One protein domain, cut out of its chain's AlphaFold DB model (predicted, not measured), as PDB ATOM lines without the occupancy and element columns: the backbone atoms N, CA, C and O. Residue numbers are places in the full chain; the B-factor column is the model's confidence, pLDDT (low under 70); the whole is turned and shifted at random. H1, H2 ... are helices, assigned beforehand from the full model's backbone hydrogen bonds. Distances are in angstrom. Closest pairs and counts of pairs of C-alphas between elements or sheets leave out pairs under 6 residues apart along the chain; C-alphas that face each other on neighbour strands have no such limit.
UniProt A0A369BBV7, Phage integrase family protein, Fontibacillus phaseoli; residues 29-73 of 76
ATOM      1  N   LYS A  29      77.095 -63.624 -80.464       74.38
ATOM      2  CA  LYS A  29      77.571 -64.522 -79.418       74.38
ATOM      3  C   LYS A  29      77.146 -63.954 -78.070       74.38
ATOM      4  O   LYS A  29      77.280 -62.753 -77.839       74.38
ATOM      5  N   THR A  30      76.695 -64.830 -77.178       77.56
ATOM      6  CA  THR A  30      76.418 -64.466 -75.791       77.56
ATOM      7  C   THR A  30      77.623 -63.744 -75.201       77.56
ATOM      8  O   THR A  30      78.746 -64.254 -75.202       77.56
ATOM      9  N   LEU A  31      77.378 -62.520 -74.738       81.88
ATOM     10  CA  LEU A  31      78.366 -61.741 -74.009       81.88
ATOM     11  C   LEU A  31      78.650 -62.441 -72.676       81.88
ATOM     12  O   LEU A  31      77.750 -63.013 -72.058       81.88
ATOM     13  N   ILE A  32      79.912 -62.411 -72.256       87.75
ATOM     14  CA  ILE A  32      80.308 -62.870 -70.924       87.75
ATOM     15  C   ILE A  32      79.783 -61.893 -69.869       87.75
ATOM     16  O   ILE A  32      79.729 -60.688 -70.120       87.75
ATOM     17  N   THR A  33      79.397 -62.405 -68.702       92.81
ATOM     18  CA  THR A  33      79.034 -61.549 -67.563       92.81
ATOM     19  C   THR A  33      80.283 -60.981 -66.892       92.81
ATOM     20  O   THR A  33      81.386 -61.514 -67.062       92.81
ATOM     21  N   ASP A  34      80.119 -59.929 -66.092       91.31
ATOM     22  CA  ASP A  34      81.227 -59.323 -65.348       91.31
ATOM     23  C   ASP A  34      81.891 -60.336 -64.400       91.31
ATOM     24  O   ASP A  34      83.114 -60.369 -64.278       91.31
ATOM     25  N   GLU A  35      81.120 -61.242 -63.790       94.06
ATOM     26  CA  GLU A  35      81.669 -62.285 -62.915       94.06
ATOM     27  C   GLU A  35      82.516 -63.294 -63.696       94.06
ATOM     28  O   GLU A  35      83.585 -63.706 -63.241       94.06
ATOM     29  N   GLN A  36      82.059 -63.685 -64.890       93.75
ATOM     30  CA  GLN A  36      82.818 -64.574 -65.773       93.75
ATOM     31  C   GLN A  36      84.099 -63.898 -66.259       93.75
ATOM     32  O   GLN A  36      85.145 -64.539 -66.357       93.75
ATOM     33  N   PHE A  37      84.027 -62.600 -66.540       92.75
ATOM     34  CA  PHE A  37      85.170 -61.813 -66.962       92.75
ATOM     35  C   PHE A  37      86.240 -61.713 -65.868       92.75
ATOM     36  O   PHE A  37      87.412 -61.996 -66.129       92.75
ATOM     37  N   VAL A  38      85.838 -61.407 -64.632       94.06
ATOM     38  CA  VAL A  38      86.744 -61.392 -63.473       94.06
ATOM     39  C   VAL A  38      87.359 -62.776 -63.246       94.06
ATOM     40  O   VAL A  38      88.572 -62.885 -63.076       94.06
ATOM     41  N   ALA A  39      86.569 -63.850 -63.348       94.81
ATOM     42  CA  ALA A  39      87.082 -65.215 -63.217       94.81
ATOM     43  C   ALA A  39      88.162 -65.555 -64.263       94.81
ATOM     44  O   ALA A  39      89.140 -66.231 -63.944       94.81
ATOM     45  N   ILE A  40      88.026 -65.067 -65.502       93.56
ATOM     46  CA  ILE A  40      89.043 -65.237 -66.552       93.56
ATOM     47  C   ILE A  40      90.313 -64.440 -66.222       93.56
ATOM     48  O   ILE A  40      91.418 -64.959 -66.390       93.56
ATOM     49  N   LEU A  41      90.171 -63.201 -65.742       93.62
ATOM     50  CA  LEU A  41      91.304 -62.346 -65.368       93.62
ATOM     51  C   LEU A  41      92.104 -62.889 -64.176       93.62
ATOM     52  O   LEU A  41      93.314 -62.656 -64.089       93.62
ATOM     53  N   ASP A  42      91.453 -63.630 -63.280       94.88
ATOM     54  CA  ASP A  42      92.079 -64.224 -62.096       94.88
ATOM     55  C   ASP A  42      92.570 -65.664 -62.290       94.88
ATOM     56  O   ASP A  42      93.280 -66.185 -61.431       94.88
ATOM     57  N   ALA A  43      92.284 -66.290 -63.433       95.62
ATOM     58  CA  ALA A  43      92.747 -67.640 -63.754       95.62
ATOM     59  C   ALA A  43      94.288 -67.835 -63.781       95.62
ATOM     60  O   ALA A  43      94.741 -68.933 -63.445       95.62
ATOM     61  N   PRO A  44      95.130 -66.860 -64.197       95.94
ATOM     62  CA  PRO A  44      96.580 -67.065 -64.264       95.94
ATOM     63  C   PRO A  44      97.262 -67.119 -62.886       95.94
ATOM     64  O   PRO A  44      97.112 -66.212 -62.068       95.94
ATOM     65  N   ASP A  45      98.125 -68.118 -62.674       96.00
ATOM     66  CA  ASP A  45      98.965 -68.214 -61.471       96.00
ATOM     67  C   ASP A  45     100.089 -67.163 -61.465       96.00
ATOM     68  O   ASP A  45     101.157 -67.336 -62.063       96.00
ATOM     69  N   THR A  46      99.846 -66.071 -60.740       95.50
ATOM     70  CA  THR A  46     100.775 -64.938 -60.596       95.50
ATOM     71  C   THR A  46     102.060 -65.247 -59.827       95.50
ATOM     72  O   THR A  46     102.978 -64.430 -59.864       95.50
ATOM     73  N   SER A  47     102.172 -66.411 -59.176       96.50
ATOM     74  CA  SER A  47     103.426 -66.837 -58.540       96.50
ATOM     75  C   SER A  47     104.483 -67.266 -59.565       96.50
ATOM     76  O   SER A  47     105.683 -67.223 -59.291       96.50
ATOM     77  N   THR A  48     104.050 -67.631 -60.776       97.19
ATOM     78  CA  THR A  48     104.938 -67.993 -61.882       97.19
ATOM     79  C   THR A  48     105.190 -66.799 -62.796       97.19
ATOM     80  O   THR A  48     104.293 -66.003 -63.074       97.19
ATOM     81  N   TYR A  49     106.397 -66.709 -63.361       96.31
ATOM     82  CA  TYR A  49     106.713 -65.685 -64.365       96.31
ATOM     83  C   TYR A  49     105.727 -65.702 -65.547       96.31
ATOM     84  O   TYR A  49     105.277 -64.654 -66.011       96.31
ATOM     85  N   VAL A  50     105.367 -66.899 -66.023       96.50
ATOM     86  CA  VAL A  50     104.446 -67.074 -67.153       96.50
ATOM     87  C   VAL A  50     103.051 -66.564 -66.805       96.50
ATOM     88  O   VAL A  50     102.459 -65.838 -67.604       96.50
ATOM     89  N   GLY A  51     102.527 -66.912 -65.628       96.62
ATOM     90  CA  GLY A  51     101.203 -66.471 -65.205       96.62
ATOM     91  C   GLY A  51     101.157 -64.977 -64.903       96.62
ATOM     92  O   GLY A  51     100.224 -64.313 -65.351       96.62
ATOM     93  N   PHE A  52     102.197 -64.413 -64.279       96.69
ATOM     94  CA  PHE A  52     102.311 -62.967 -64.088       96.69
ATOM     95  C   PHE A  52     102.307 -62.219 -65.428       96.69
ATOM     96  O   PHE A  52     101.466 -61.349 -65.644       96.69
ATOM     97  N   ARG A  53     103.160 -62.628 -66.381       94.88
ATOM     98  CA  ARG A  53     103.191 -62.063 -67.742       94.88
ATOM     99  C   ARG A  53     101.825 -62.152 -68.425       94.88
ATOM    100  O   ARG A  53     101.392 -61.189 -69.051       94.88
ATOM    101  N   ASN A  54     101.160 -63.305 -68.333       95.56
ATOM    102  CA  ASN A  54      99.852 -63.507 -68.951       95.56
ATOM    103  C   ASN A  54      98.791 -62.591 -68.323       95.56
ATOM    104  O   ASN A  54      98.033 -61.977 -69.068       95.56
ATOM    105  N   LYS A  55      98.777 -62.436 -66.992       96.19
ATOM    106  CA  LYS A  55      97.854 -61.522 -66.301       96.19
ATOM    107  C   LYS A  55      98.094 -60.066 -66.701       96.19
ATOM    108  O   LYS A  55      97.141 -59.352 -66.997       96.19
ATOM    109  N   THR A  56      99.354 -59.637 -66.793       95.00
ATOM    110  CA  THR A  56      99.699 -58.294 -67.283       95.00
ATOM    111  C   THR A  56      99.238 -58.078 -68.724       95.00
ATOM    112  O   THR A  56      98.665 -57.035 -69.029       95.00
ATOM    113  N   LEU A  57      99.439 -59.061 -69.612       95.06
ATOM    114  CA  LEU A  57      98.995 -58.965 -71.005       95.06
ATOM    115  C   LEU A  57      97.465 -58.909 -71.112       95.06
ATOM    116  O   LEU A  57      96.945 -58.120 -71.894       95.06
ATOM    117  N   MET A  58      96.743 -59.705 -70.318       95.44
ATOM    118  CA  MET A  58      95.280 -59.656 -70.258       95.44
ATOM    119  C   MET A  58      94.783 -58.280 -69.799       95.44
ATOM    120  O   MET A  58      93.940 -57.694 -70.472       95.44
ATOM    121  N   MET A  59      95.354 -57.729 -68.723       94.62
ATOM    122  CA  MET A  59      95.021 -56.385 -68.229       94.62
ATOM    123  C   MET A  59      95.272 -55.304 -69.284       94.62
ATOM    124  O   MET A  59      94.415 -54.456 -69.510       94.62
ATOM    125  N   LEU A  60      96.409 -55.367 -69.982       94.62
ATOM    126  CA  LEU A  60      96.728 -54.433 -71.061       94.62
ATOM    127  C   LEU A  60      95.676 -54.475 -72.178       94.62
ATOM    128  O   LEU A  60      95.242 -53.426 -72.644       94.62
ATOM    129  N   LEU A  61      95.274 -55.670 -72.618       94.94
ATOM    130  CA  LEU A  61      94.279 -55.832 -73.685       94.94
ATOM    131  C   LEU A  61      92.917 -55.257 -73.285       94.94
ATOM    132  O   LEU A  61      92.261 -54.626 -74.108       94.94
ATOM    133  N   VAL A  62      92.517 -55.466 -72.032       93.62
ATOM    134  CA  VAL A  62      91.247 -54.973 -71.487       93.62
ATOM    135  C   VAL A  62      91.239 -53.452 -71.371       93.62
ATOM    136  O   VAL A  62      90.262 -52.825 -71.764       93.62
ATOM    137  N   ASP A  63      92.325 -52.864 -70.872       94.44
ATOM    138  CA  ASP A  63      92.418 -51.421 -70.636       94.44
ATOM    139  C   ASP A  63      92.559 -50.622 -71.945       94.44
ATOM    140  O   ASP A  63      91.973 -49.556 -72.115       94.44
ATOM    141  N   THR A  64      93.307 -51.158 -72.917       94.06
ATOM    142  CA  THR A  64      93.644 -50.438 -74.160       94.06
ATOM    143  C   THR A  64      92.785 -50.812 -75.367       94.06
ATOM    144  O   THR A  64      92.784 -50.090 -76.363       94.06
ATOM    145  N   GLY A  65      92.100 -51.960 -75.334       93.62
ATOM    146  CA  GLY A  65      91.363 -52.491 -76.484       93.62
ATOM    147  C   GLY A  65      92.246 -52.902 -77.672       93.62
ATOM    148  O   GLY A  65      91.738 -53.066 -78.784       93.62
ATOM    149  N   LEU A  66      93.561 -53.053 -77.471       94.50
ATOM    150  CA  LEU A  66      94.492 -53.475 -78.520       94.50
ATOM    151  C   LEU A  66      94.152 -54.870 -79.046       94.50
ATOM    152  O   LEU A  66      93.733 -55.767 -78.311       94.50
ATOM    153  N   ARG A  67      94.437 -55.109 -80.330       93.75
ATOM    154  CA  ARG A  67      94.448 -56.480 -80.847       93.75
ATOM    155  C   ARG A  67      95.651 -57.226 -80.286       93.75
ATOM    156  O   ARG A  67      96.736 -56.669 -80.132       93.75
ATOM    157  N   ILE A  68      95.504 -58.538 -80.107       93.94
ATOM    158  CA  ILE A  68      96.566 -59.396 -79.554       93.94
ATOM    159  C   ILE A  68      97.914 -59.247 -80.280       93.94
ATOM    160  O   ILE A  68      98.961 -59.182 -79.645       93.94
ATOM    161  N   ASN A  69      97.899 -59.114 -81.608       94.88
ATOM    162  CA  ASN A  69      99.120 -58.939 -82.397       94.88
ATOM    163  C   ASN A  69      99.782 -57.568 -82.211       94.88
ATOM    164  O   ASN A  69     100.989 -57.455 -82.404       94.88
ATOM    165  N   GLU A  70      99.014 -56.535 -81.872       93.94
ATOM    166  CA  GLU A  70      99.538 -55.195 -81.598       93.94
ATOM    167  C   GLU A  70     100.217 -55.195 -80.223       93.94
ATOM    168  O   GLU A  70     101.375 -54.796 -80.113       93.94
ATOM    169  N   ALA A  71      99.554 -55.769 -79.213       94.12
ATOM    170  CA  ALA A  71     100.101 -55.914 -77.864       94.12
ATOM    171  C   ALA A  71     101.413 -56.724 -77.838       94.12
ATOM    172  O   ALA A  71     102.364 -56.348 -77.159       94.12
ATOM    173  N   LEU A  72     101.510 -57.800 -78.627       93.25
ATOM    174  CA  LEU A  72     102.727 -58.621 -78.721       93.25
ATOM    175  C   LEU A  72     103.908 -57.927 -79.419       93.25
ATOM    176  O   LEU A  72     105.039 -58.400 -79.320       93.25
ATOM    177  N   ARG A  73     103.664 -56.844 -80.162       95.12
ATOM    178  CA  ARG A  73     104.693 -56.119 -80.925       95.12
ATOM    179  C   ARG A  73     105.180 -54.851 -80.232       95.12
ATOM    180  O   ARG A  73     105.983 -54.133 -80.829       95.12
TER     181      ARG A  73
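Overview. This is residues 29 to 73 of the 76 residues of the protein "Phage integrase family protein" of Fontibacillus phaseoli (UniProt A0A369BBV7). The model is a loose zigzag of three helices: H1 leads through a loop into H2, which folds back in a helical hairpin, and a short H3 packs on residues 57 to 61 of H2. Residues 29 to 39, among them 34 to 39 of H1, stick out. The printed part has 45 residues, all helix in class, in the order H1, H2, H3. It is only just loose, close to compact, with a radius of gyration of the C-alphas of 11.5 A and spans of 31 by 25 by 15 A.

Along the chain. H1, residues 34 to 42, begins at C-alpha 34 (81.227, -59.323, -65.348) and is 12.3 A long. H2, residues 49 to 64, is 22.3 A long. H3, residues 68 to 71, is 5.2 A long and ends at C-alpha 71 (100.101, -55.914, -77.864).

Arrangement. H1 touches residues 55 to 59 of H2; the closest C-alphas, of Leu 41 and Lys 55, are 6.7 A apart. They run opposite ways at 37 degrees, only just a steep tilt. H2 touches H3 with residues 57 to 61 alone, closest at the C-alphas of Leu 61 and Ala 71, 7.2 A. H1 and H3 are apart. Every O i to N i+4 pair is within hydrogen-bond range in H1 and H2; H3 is too short for one.

Size, cuts and confidence. The C-alphas farthest apart, of Lys 29 and Ser 47, are 33.3 A apart. The printed part has no cut, no link is long, and no printed residue is under 70 in pLDDT.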